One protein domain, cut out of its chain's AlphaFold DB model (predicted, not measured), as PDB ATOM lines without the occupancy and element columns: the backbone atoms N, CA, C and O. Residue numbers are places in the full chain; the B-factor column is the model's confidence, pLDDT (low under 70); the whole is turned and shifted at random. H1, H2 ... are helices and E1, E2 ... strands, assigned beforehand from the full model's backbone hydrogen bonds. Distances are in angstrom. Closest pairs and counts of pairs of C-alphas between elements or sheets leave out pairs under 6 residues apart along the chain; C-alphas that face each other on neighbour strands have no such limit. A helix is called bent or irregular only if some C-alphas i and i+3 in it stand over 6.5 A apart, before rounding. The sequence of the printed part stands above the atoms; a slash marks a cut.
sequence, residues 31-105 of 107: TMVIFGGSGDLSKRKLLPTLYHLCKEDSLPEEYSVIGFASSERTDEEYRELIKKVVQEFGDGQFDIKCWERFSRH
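This is residues 31 to 105 of the 107 residues of the protein "G6PD_N domain-containing protein" of Nitrospirae bacterium (UniProt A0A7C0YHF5). A small sheet of two parallel strands, E1 and E2 side by side, makes one side of the model, with residues 42 to 50 of H1 near both strands, and H2 and H3 pack on H1, away from E1. H1 runs back between the two strands along the chain, H2 crosses it about perpendicular, and H3 packs beside residues 51 to 55 of H1. The printed part has 75 residues, with three named helices and two named strands in the order E1, H1, E2, H2, H3. The sheet's order is E1, E2, and the class is mixed, helices and strands. The whole is compact and rounded, with a radius of gyration of the C-alphas of 11.4 A and spans of 31 by 26 by 20 A.

E1 is residues 31 to 35, 12.9 A from first to last C-alpha, and begins at C-alpha 31 at (23.537, 45.726, 199.291). E2 is residues 63 to 68, 16.2 A. H1 is residues 40 to 55, 22.2 A, with C-alpha 40 at (4.251, 38.497, 203.520); it is irregular, with C-alphas 44 and 47 lying 7.2 A apart. H2 is residues 75 to 89, 20.4 A. H3 is residues 96 to 103, 10.3 A, and ends at C-alpha 103 at (14.233, 45.612, 188.590).

E1 and E2 are parallel neighbours, 17 degrees between their directions. The C-alphas of Thr 31 and Ser 64 face each other at 4.6 A; N 32 and O 64, and N 66 and O 32, are within hydrogen-bond range, each at 2.8 A. E1, H1 and E2 form a strand-helix-strand unit, two parallel neighbour strands with a helix between them along the chain, and its crossover is right-handed. The closest C-alphas of E1 and H1, those of Ile 34 and Ser 42, are 7.7 A apart. H1 and H2 touch, about perpendicular at 87 degrees, closest at the C-alphas of Pro 48 and Val 86, 5.0 A. H1 touches H3 with residues 51 to 55 alone, at a steep tilt of 62 degrees, opposite ways; the closest C-alphas are those of Lys 55 and Cys 98, 6.2 A. H2 and H3 are close but not clearly touching, with the C-alphas of Arg 79 and Ser 103 closest at 6.1 A. E2 and H3 are near each other, with 5 pairs of C-alphas within 10 A, while E1 is apart from H2 and H3. In H2 and H3 every O i to N i+4 pair is within hydrogen-bond range; in H1, 10 of 12 are.

The two C-alphas farthest apart are those of Glu 56 and Ser 70, at 31.6 A. The printed part has no cut. The link from E1 to H1 is tight, those from H1 to E2, E2 to H2 and H2 to H3 are short, and no link is long. The mean pLDDT of the printed part is 95.4, and no printed residue is under 70.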
ATOM      1  N   THR A  31      24.291  46.945 199.587       97.88
ATOM      2  CA  THR A  31      23.537  45.726 199.291       97.88
ATOM      3  C   THR A  31      22.641  45.397 200.475       97.88
ATOM      4  O   THR A  31      23.114  45.245 201.600       97.88
ATOM      5  N   MET A  32      21.338  45.284 200.228       97.31
ATOM      6  CA  MET A  32      20.347  44.870 201.213       97.31
ATOM      7  C   MET A  32      19.976  43.411 200.975       97.31
ATOM      8  O   MET A  32      19.507  43.064 199.897       97.31
ATOM      9  N   VAL A  33      20.140  42.564 201.990       97.50
ATOM     10  CA  VAL A  33      19.718  41.159 201.937       97.50
ATOM     11  C   VAL A  33      18.453  40.991 202.771       97.50
ATOM     12  O   VAL A  33      18.463  41.231 203.979       97.50
ATOM     13  N   ILE A  34      17.360  40.576 202.134       96.94
ATOM     14  CA  ILE A  34      16.066  40.358 202.779       96.94
ATOM     15  C   ILE A  34      15.869  38.859 202.996       96.94
ATOM     16  O   ILE A  34      15.487  38.125 202.085       96.94
ATOM     17  N   PHE A  35      16.087  38.406 204.230       96.06
ATOM     18  CA  PHE A  35      15.689  37.066 204.659       96.06
ATOM     19  C   PHE A  35      14.161  36.986 204.720       96.06
ATOM     20  O   PHE A  35      13.504  37.805 205.359       96.06
ATOM     21  N   GLY A  36      13.580  36.012 204.026       95.19
ATOM     22  CA  GLY A  36      12.151  36.001 203.731       95.19
ATOM     23  C   GLY A  36      11.774  36.981 202.616       95.19
ATOM     24  O   GLY A  36      10.692  37.568 202.664       95.19
ATOM     25  N   GLY A  37      12.627  37.167 201.603       94.12
ATOM     26  CA  GLY A  37      12.404  38.104 200.489       94.12
ATOM     27  C   GLY A  37      11.109  37.882 199.692       94.12
ATOM     28  O   GLY A  37      10.615  38.809 199.055       94.12
ATOM     29  N   SER A  38      10.517  36.685 199.771       93.81
ATOM     30  CA  SER A  38       9.216  36.329 199.178       93.81
ATOM     31  C   SER A  38       8.057  36.239 200.193       93.81
ATOM     32  O   SER A  38       6.922  35.920 199.822       93.81
ATOM     33  N   GLY A  39       8.327  36.517 201.473       94.75
ATOM     34  CA  GLY A  39       7.369  36.459 202.578       94.75
ATOM     35  C   GLY A  39       6.367  37.618 202.595       94.75
ATOM     36  O   GLY A  39       6.477  38.576 201.833       94.75
ATOM     37  N   ASP A  40       5.366  37.534 203.475       96.06
ATOM     38  CA  ASP A  40       4.251  38.497 203.520       96.06
ATOM     39  C   ASP A  40       4.710  39.938 203.781       96.06
ATOM     40  O   ASP A  40       4.350  40.845 203.034       96.06
ATOM     41  N   LEU A  41       5.570  40.145 204.785       96.94
ATOM     42  CA  LEU A  41       6.073  41.476 205.137       96.94
ATOM     43  C   LEU A  41       6.865  42.111 203.988       96.94
ATOM     44  O   LEU A  41       6.662  43.283 203.663       96.94
ATOM     45  N   SER A  42       7.734  41.327 203.349       96.88
ATOM     46  CA  SER A  42       8.523  41.774 202.201       96.88
ATOM     47  C   SER A  42       7.614  42.224 201.065       96.88
ATOM     48  O   SER A  42       7.794  43.315 200.530       96.88
ATOM     49  N   LYS A  43       6.582  41.433 200.757       96.94
ATOM     50  CA  LYS A  43       5.632  41.743 199.687       96.94
ATOM     51  C   LYS A  43       4.731  42.932 200.015       96.94
ATOM     52  O   LYS A  43       4.483  43.759 199.159       96.94
ATOM     53  N   ARG A  44       4.231  43.050 201.240       97.06
ATOM     54  CA  ARG A  44       3.207  44.059 201.565       97.06
ATOM     55  C   ARG A  44       3.776  45.391 202.034       97.06
ATOM     56  O   ARG A  44       3.021  46.357 202.138       97.06
ATOM     57  N   LYS A  45       5.066  45.437 202.384       96.50
ATOM     58  CA  LYS A  45       5.724  46.635 202.920       96.50
ATOM     59  C   LYS A  45       7.085  46.882 202.291       96.50
ATOM     60  O   LYS A  45       7.229  47.861 201.575       96.50
ATOM     61  N   LEU A  46       8.063  46.005 202.513       97.69
ATOM     62  CA  LEU A  46       9.462  46.331 202.199       97.69
ATOM     63  C   LEU A  46       9.682  46.610 200.706       97.69
ATOM     64  O   LEU A  46      10.216  47.654 200.349       97.69
ATOM     65  N   LEU A  47       9.237  45.708 199.832       97.38
ATOM     66  CA  LEU A  47       9.443  45.828 198.390       97.38
ATOM     67  C   LEU A  47       8.614  46.961 197.761       97.38
ATOM     68  O   LEU A  47       9.192  47.735 196.996       97.38
ATOM     69  N   PRO A  48       7.318  47.142 198.100       97.56
ATOM     70  CA  PRO A  48       6.572  48.332 197.693       97.56
ATOM     71  C   PRO A  48       7.232  49.642 198.131       97.56
ATOM     72  O   PRO A  48       7.331  50.568 197.329       97.56
ATOM     73  N   THR A  49       7.735  49.717 199.367       96.69
ATOM     74  CA  THR A  49       8.416  50.916 199.874       96.69
ATOM     75  C   THR A  49       9.734  51.169 199.144       96.69
ATOM     76  O   THR A  49      10.002  52.304 198.771       96.69
ATOM     77  N   LEU A  50      10.538  50.142 198.862       96.56
ATOM     78  CA  LEU A  50      11.767  50.300 198.074       96.56
ATOM     79  C   LEU A  50      11.478  50.797 196.651       96.56
ATOM     80  O   LEU A  50      12.172  51.680 196.149       96.56
ATOM     81  N   TYR A  51      10.424  50.285 196.017       97.69
ATOM     82  CA  TYR A  51       9.982  50.783 194.717       97.69
ATOM     83  C   TYR A  51       9.497  52.239 194.791       97.69
ATOM     84  O   TYR A  51       9.822  53.042 193.920       97.69
ATOM     85  N   HIS A  52       8.782  52.613 195.855       96.00
ATOM     86  CA  HIS A  52       8.399  53.999 196.113       96.00
ATOM     87  C   HIS A  52       9.624  54.919 196.272       96.00
ATOM     88  O   HIS A  52       9.694  55.943 195.600       96.00
ATOM     89  N   LEU A  53      10.644  54.514 197.034       94.06
ATOM     90  CA  LEU A  53      11.897  55.274 197.159       94.06
ATOM     91  C   LEU A  53      12.642  55.409 195.821       94.06
ATOM     92  O   LEU A  53      13.254  56.443 195.556       94.06
ATOM     93  N   CYS A  54      12.560  54.396 194.950       94.31
ATOM     94  CA  CYS A  54      13.076  54.479 193.581       94.31
ATOM     95  C   CYS A  54      12.304  55.499 192.721       94.31
ATOM     96  O   CYS A  54      12.906  56.154 191.868       94.31
ATOM     97  N   LYS A  55      10.986  55.649 192.931       94.19
ATOM     98  CA  LYS A  55      10.156  56.672 192.264       94.19
ATOM     99  C   LYS A  55      10.476  58.085 192.749       94.19
ATOM    100  O   LYS A  55      10.348  59.024 191.974       94.19
ATOM    101  N   GLU A  56      10.878  58.232 194.007       92.44
ATOM    102  CA  GLU A  56      11.251  59.515 194.613       92.44
ATOM    103  C   GLU A  56      12.730  59.886 194.405       92.44
ATOM    104  O   GLU A  56      13.208  60.850 195.009       92.44
ATOM    105  N   ASP A  57      13.465  59.104 193.601       90.69
ATOM    106  CA  ASP A  57      14.913  59.232 193.377       90.69
ATOM    107  C   ASP A  57      15.695  59.379 194.704       90.69
ATOM    108  O   ASP A  57      16.641  60.159 194.825       90.69
ATOM    109  N   SER A  58      15.252  58.642 195.732       91.31
ATOM    110  CA  SER A  58      15.790  58.684 197.102       91.31
ATOM    111  C   SER A  58      16.715  57.505 197.427       91.31
ATOM    112  O   SER A  58      17.221  57.401 198.541       91.31
ATOM    113  N   LEU A  59      16.948  56.617 196.457       93.06
ATOM    114  CA  LEU A  59      17.973  55.573 196.511       93.06
ATOM    115  C   LEU A  59      19.243  56.056 195.787       93.06
ATOM    116  O   LEU A  59      19.130  56.836 194.838       93.06
ATOM    117  N   PRO A  60      20.444  55.604 196.197       93.19
ATOM    118  CA  PRO A  60      21.663  55.879 195.441       93.19
ATOM    119  C   PRO A  60      21.586  55.246 194.043       93.19
ATOM    120  O   PRO A  60      20.793  54.339 193.806       93.19
ATOM    121  N   GLU A  61      22.433  55.697 193.116       92.44
ATOM    122  CA  GLU A  61      22.505  55.107 191.768       92.44
ATOM    123  C   GLU A  61      22.946  53.634 191.815       92.44
ATOM    124  O   GLU A  61      22.437  52.791 191.076       92.44
ATOM    125  N   GLU A  62      23.849  53.311 192.743       94.75
ATOM    126  CA  GLU A  62      24.378  51.967 192.954       94.75
ATOM    127  C   GLU A  62      23.788  51.349 194.226       94.75
ATOM    128  O   GLU A  62      24.134  51.722 195.347       94.75
ATOM    129  N   TYR A  63      22.900  50.371 194.060       96.94
ATOM    130  CA  TYR A  63      22.437  49.507 195.146       96.94
ATOM    131  C   TYR A  63      22.057  48.119 194.626       96.94
ATOM    132  O   TYR A  63      21.915  47.901 193.420       96.94
ATOM    133  N   SER A  64      21.866  47.173 195.540       98.00
ATOM    134  CA  SER A  64      21.306  45.854 195.229       98.00
ATOM    135  C   SER A  64      20.375  45.388 196.342       98.00
ATOM    136  O   SER A  64      20.635  45.634 197.520       98.00
ATOM    137  N   VAL A  65      19.305  44.690 195.977       98.06
ATOM    138  CA  VAL A  65      18.349  44.058 196.891       98.06
ATOM    139  C   VAL A  65      18.314  42.571 196.575       98.06
ATOM    140  O   VAL A  65      17.899  42.180 195.488       98.06
ATOM    141  N   ILE A  66      18.756  41.764 197.535       97.62
ATOM    142  CA  ILE A  66      18.852  40.312 197.417       97.62
ATOM    143  C   ILE A  66      17.724  39.670 198.224       97.62
ATOM    144  O   ILE A  66      17.671  39.811 199.451       97.62
ATOM    145  N   GLY A  67      16.824  38.955 197.557       96.12
ATOM    146  CA  GLY A  67      15.749  38.193 198.175       96.12
ATOM    147  C   GLY A  67      16.201  36.788 198.564       96.12
ATOM    148  O   GLY A  67      16.268  35.899 197.727       96.12
ATOM    149  N   PHE A  68      16.429  36.536 199.854       95.06
ATOM    150  CA  PHE A  68      16.765  35.195 200.341       95.06
ATOM    151  C   PHE A  68      15.534  34.505 200.934       95.06
ATOM    152  O   PHE A  68      14.915  35.016 201.870       95.06
ATOM    153  N   ALA A  69      15.157  33.336 200.420       92.00
ATOM    154  CA  ALA A  69      14.031  32.552 200.927       92.00
ATOM    155  C   ALA A  69      14.260  31.048 200.723       92.00
ATOM    156  O   ALA A  69      15.113  30.639 199.948       92.00
ATOM    157  N   SER A  70      13.468  30.217 201.407       89.12
ATOM    158  CA  SER A  70      13.551  28.753 201.294       89.12
ATOM    159  C   SER A  70      13.050  28.202 199.954       89.12
ATOM    160  O   SER A  70      13.276  27.037 199.652       89.12
ATOM    161  N   SER A  71      12.310  28.999 199.182       87.50
ATOM    162  CA  SER A  71      11.843  28.639 197.844       87.50
ATOM    163  C   SER A  71      12.912  28.961 196.807       87.50
ATOM    164  O   SER A  71      13.308  30.122 196.709       87.50
ATOM    165  N   GLU A  72      13.294  27.987 195.986       86.25
ATOM    166  CA  GLU A  72      14.165  28.233 194.835       86.25
ATOM    167  C   GLU A  72      13.439  29.077 193.777       86.25
ATOM    168  O   GLU A  72      12.277  28.812 193.435       86.25
ATOM    169  N   ARG A  73      14.114  30.135 193.314       92.69
ATOM    170  CA  ARG A  73      13.684  31.042 192.244       92.69
ATOM    171  C   ARG A  73      14.883  31.510 191.450       92.69
ATOM    172  O   ARG A  73      15.947  31.707 192.031       92.69
ATOM    173  N   THR A  74      14.697  31.724 190.155       96.25
ATOM    174  CA  THR A  74      15.650  32.520 189.374       96.25
ATOM    175  C   THR A  74      15.442  34.010 189.644       96.25
ATOM    176  O   THR A  74      14.356  34.428 190.064       96.25
ATOM    177  N   ASP A  75      16.449  34.831 189.344       96.50
ATOM    178  CA  ASP A  75      16.326  36.288 189.394       96.50
ATOM    179  C   ASP A  75      15.123  36.786 188.566       96.50
ATOM    180  O   ASP A  75      14.398  37.691 188.980       96.50
ATOM    181  N   GLU A  76      14.869  36.198 187.393       97.56
ATOM    182  CA  GLU A  76      13.737  36.561 186.528       97.56
ATOM    183  C   GLU A  76      12.395  36.263 187.203       97.56
ATOM    184  O   GLU A  76      11.495  37.106 187.195       97.56
ATOM    185  N   GLU A  77      12.259  35.094 187.831       97.19
ATOM    186  CA  GLU A  77      11.056  34.739 188.586       97.19
ATOM    187  C   GLU A  77      10.856  35.660 189.792       97.19
ATOM    188  O   GLU A  77       9.720  36.021 190.119       97.19
ATOM    189  N   TYR A  78      11.948  36.064 190.447       96.50
ATOM    190  CA  TYR A  78      11.896  37.010 191.550       96.50
ATOM    191  C   TYR A  78      11.458  38.400 191.079       96.50
ATOM    192  O   TYR A  78      10.535  38.979 191.658       96.50
ATOM    193  N   ARG A  79      12.017  38.905 189.974       98.06
ATOM    194  CA  ARG A  79      11.597  40.173 189.356       98.06
ATOM    195  C   ARG A  79      10.123  40.144 188.963       98.06
ATOM    196  O   ARG A  79       9.403  41.085 189.283       98.06
ATOM    197  N   GLU A  80       9.638  39.073 188.342       98.12
ATOM    198  CA  GLU A  80       8.220  38.955 187.971       98.12
ATOM    199  C   GLU A  80       7.290  38.870 189.190       98.12
ATOM    200  O   GLU A  80       6.203  39.458 189.190       98.12
ATOM    201  N   LEU A  81       7.713  38.195 190.264       96.88
ATOM    202  CA  LEU A  81       7.001  38.230 191.541       96.88
ATOM    203  C   LEU A  81       6.922  39.663 192.077       96.88
ATOM    204  O   LEU A  81       5.835  40.122 192.436       96.88
ATOM    205  N   ILE A  82       8.050  40.373 192.121       97.62
ATOM    206  CA  ILE A  82       8.106  41.715 192.701       97.62
ATOM    207  C   ILE A  82       7.340  42.717 191.837       97.62
ATOM    208  O   ILE A  82       6.669  43.589 192.382       97.62
ATOM    209  N   LYS A  83       7.321  42.547 190.514       98.38
ATOM    210  CA  LYS A  83       6.507  43.357 189.601       98.38
ATOM    211  C   LYS A  83       5.031  43.322 189.981       98.38
ATOM    212  O   LYS A  83       4.403  44.369 190.107       98.38
ATOM    213  N   LYS A  84       4.494  42.122 190.215       98.06
ATOM    214  CA  LYS A  84       3.101  41.934 190.655       98.06
ATOM    215  C   LYS A  84       2.870  42.566 192.021       98.06
ATOM    216  O   LYS A  84       1.892  43.273 192.215       98.06
ATOM    217  N   VAL A  85       3.811  42.368 192.940       97.62
ATOM    218  CA  VAL A  85       3.769  42.932 194.292       97.62
ATOM    219  C   VAL A  85       3.700  44.459 194.280       97.62
ATOM    220  O   VAL A  85       2.865  45.026 194.976       97.62
ATOM    221  N   VAL A  86       4.541  45.140 193.498       97.56
ATOM    222  CA  VAL A  86       4.537  46.612 193.450       97.56
ATOM    223  C   VAL A  86       3.337  47.164 192.678       97.56
ATOM    224  O   VAL A  86       2.940  48.299 192.915       97.56
ATOM    225  N   GLN A  87       2.738  46.378 191.781       97.00
ATOM    226  CA  GLN A  87       1.465  46.717 191.136       97.00
ATOM    227  C   GLN A  87       0.267  46.548 192.082       97.00
ATOM    228  O   GLN A  87      -0.701  47.293 191.967       97.00
ATOM    229  N   GLU A  88       0.324  45.577 192.994       97.19
ATOM    230  CA  GLU A  88      -0.757  45.260 193.934       97.19
ATOM    231  C   GLU A  88      -0.716  46.123 195.202       97.19
ATOM    232  O   GLU A  88      -1.747  46.623 195.646       97.19
ATOM    233  N   PHE A  89       0.470  46.295 195.791       96.50
ATOM    234  CA  PHE A  89       0.663  46.939 197.096       96.50
ATOM    235  C   PHE A  89       1.421  48.268 197.024       96.50
ATOM    236  O   PHE A  89       1.648  48.886 198.063       96.50
ATOM    237  N   GLY A  90       1.873  48.680 195.837       90.25
ATOM    238  CA  GLY A  90       2.567  49.950 195.654       90.25
ATOM    239  C   GLY A  90       1.624  51.145 195.733       90.25
ATOM    240  O   GLY A  90       0.461  51.074 195.337       90.25
ATOM    241  N   ASP A  91       2.159  52.269 196.203       84.19
ATOM    242  CA  ASP A  91       1.419  53.521 196.258       84.19
ATOM    243  C   ASP A  91       1.470  54.269 194.909       84.19
ATOM    244  O   ASP A  91       2.524  54.484 194.287       84.19
ATOM    245  N   GLY A  92       0.294  54.712 194.462       85.81
ATOM    246  CA  GLY A  92       0.112  55.461 193.220       85.81
ATOM    247  C   GLY A  92       0.189  54.603 191.952       85.81
ATOM    248  O   GLY A  92       0.096  53.382 191.981       85.81
ATOM    249  N   GLN A  93       0.327  55.260 190.798       90.56
ATOM    250  CA  GLN A  93       0.368  54.562 189.509       90.56
ATOM    251  C   GLN A  93       1.695  53.812 189.314       90.56
ATOM    252  O   GLN A  93       2.768  54.292 189.707       90.56
ATOM    253  N   PHE A  94       1.606  52.639 188.682       96.12
ATOM    254  CA  PHE A  94       2.757  51.872 188.217       96.12
ATOM    255  C   PHE A  94       3.451  52.615 187.068       96.12
ATOM    256  O   PHE A  94       2.793  53.072 186.135       96.12
ATOM    257  N   ASP A  95       4.778  52.718 187.128       96.06
ATOM    258  CA  ASP A  95       5.601  53.421 186.146       96.06
ATOM    259  C   ASP A  95       6.581  52.419 185.538       96.06
ATOM    260  O   ASP A  95       7.477  51.908 186.209       96.06
ATOM    261  N   ILE A  96       6.403  52.138 184.247       97.00
ATOM    262  CA  ILE A  96       7.214  51.151 183.537       97.00
ATOM    263  C   ILE A  96       8.698  51.536 183.487       97.00
ATOM    264  O   ILE A  96       9.549  50.661 183.614       97.00
ATOM    265  N   LYS A  97       9.024  52.829 183.377       96.75
ATOM    266  CA  LYS A  97      10.418  53.291 183.315       96.75
ATOM    267  C   LYS A  97      11.089  53.162 184.676       96.75
ATOM    268  O   LYS A  97      12.235  52.725 184.770       96.75
ATOM    269  N   CYS A  98      10.362  53.507 185.740       96.38
ATOM    270  CA  CYS A  98      10.842  53.297 187.103       96.38
ATOM    271  C   CYS A  98      11.043  51.803 187.391       96.38
ATOM    272  O   CYS A  98      12.059  51.418 187.963       96.38
ATOM    273  N   TRP A  99      10.121  50.949 186.936       97.88
ATOM    274  CA  TRP A  99      10.247  49.498 187.062       97.88
ATOM    275  C   TRP A  99      11.482  48.944 186.340       97.88
ATOM    276  O   TRP A  99      12.227  48.152 186.919       97.88
ATOM    277  N   GLU A 100      11.732  49.362 185.099       97.81
ATOM    278  CA  GLU A 100      12.921  48.953 184.338       97.81
ATOM    279  C   GLU A 100      14.218  49.323 185.062       97.81
ATOM    280  O   GLU A 100      15.156  48.529 185.085       97.81
ATOM    281  N   ARG A 101      14.262  50.492 185.712       97.00
ATOM    282  CA  ARG A 101      15.390  50.884 186.563       97.00
ATOM    283  C   ARG A 101      15.475  50.018 187.819       97.00
ATOM    284  O   ARG A 101      16.499  49.390 188.051       97.00
ATOM    285  N   PHE A 102      14.396  49.944 188.597       97.69
ATOM    286  CA  PHE A 102      14.343  49.238 189.881       97.69
ATOM    287  C   PHE A 102      14.682  47.746 189.757       97.69
ATOM    288  O   PHE A 102      15.483  47.218 190.522       97.69
ATOM    289  N   SER A 103      14.107  47.066 188.762       98.19
ATOM    290  CA  SER A 103      14.233  45.612 188.590       98.19
ATOM    291  C   SER A 103      15.661  45.132 188.322       98.19
ATOM    292  O   SER A 103      15.984  43.988 188.639       98.19
ATOM    293  N   ARG A 104      16.538  46.004 187.809       97.94
ATOM    294  CA  ARG A 104      17.964  45.707 187.591       97.94
ATOM    295  C   ARG A 104      18.755  45.539 188.883       97.94
ATOM    296  O   ARG A 104      19.827  44.950 188.844       97.94
ATOM    297  N   HIS A 105      18.235  46.061 189.989       98.00
ATOM    298  CA  HIS A 105      18.850  45.966 191.307       98.00
ATOM    299  C   HIS A 105      18.310  44.779 192.118       98.00
ATOM    300  O   HIS A 105      18.739  44.587 193.253       98.00
TER     301      HIS A 105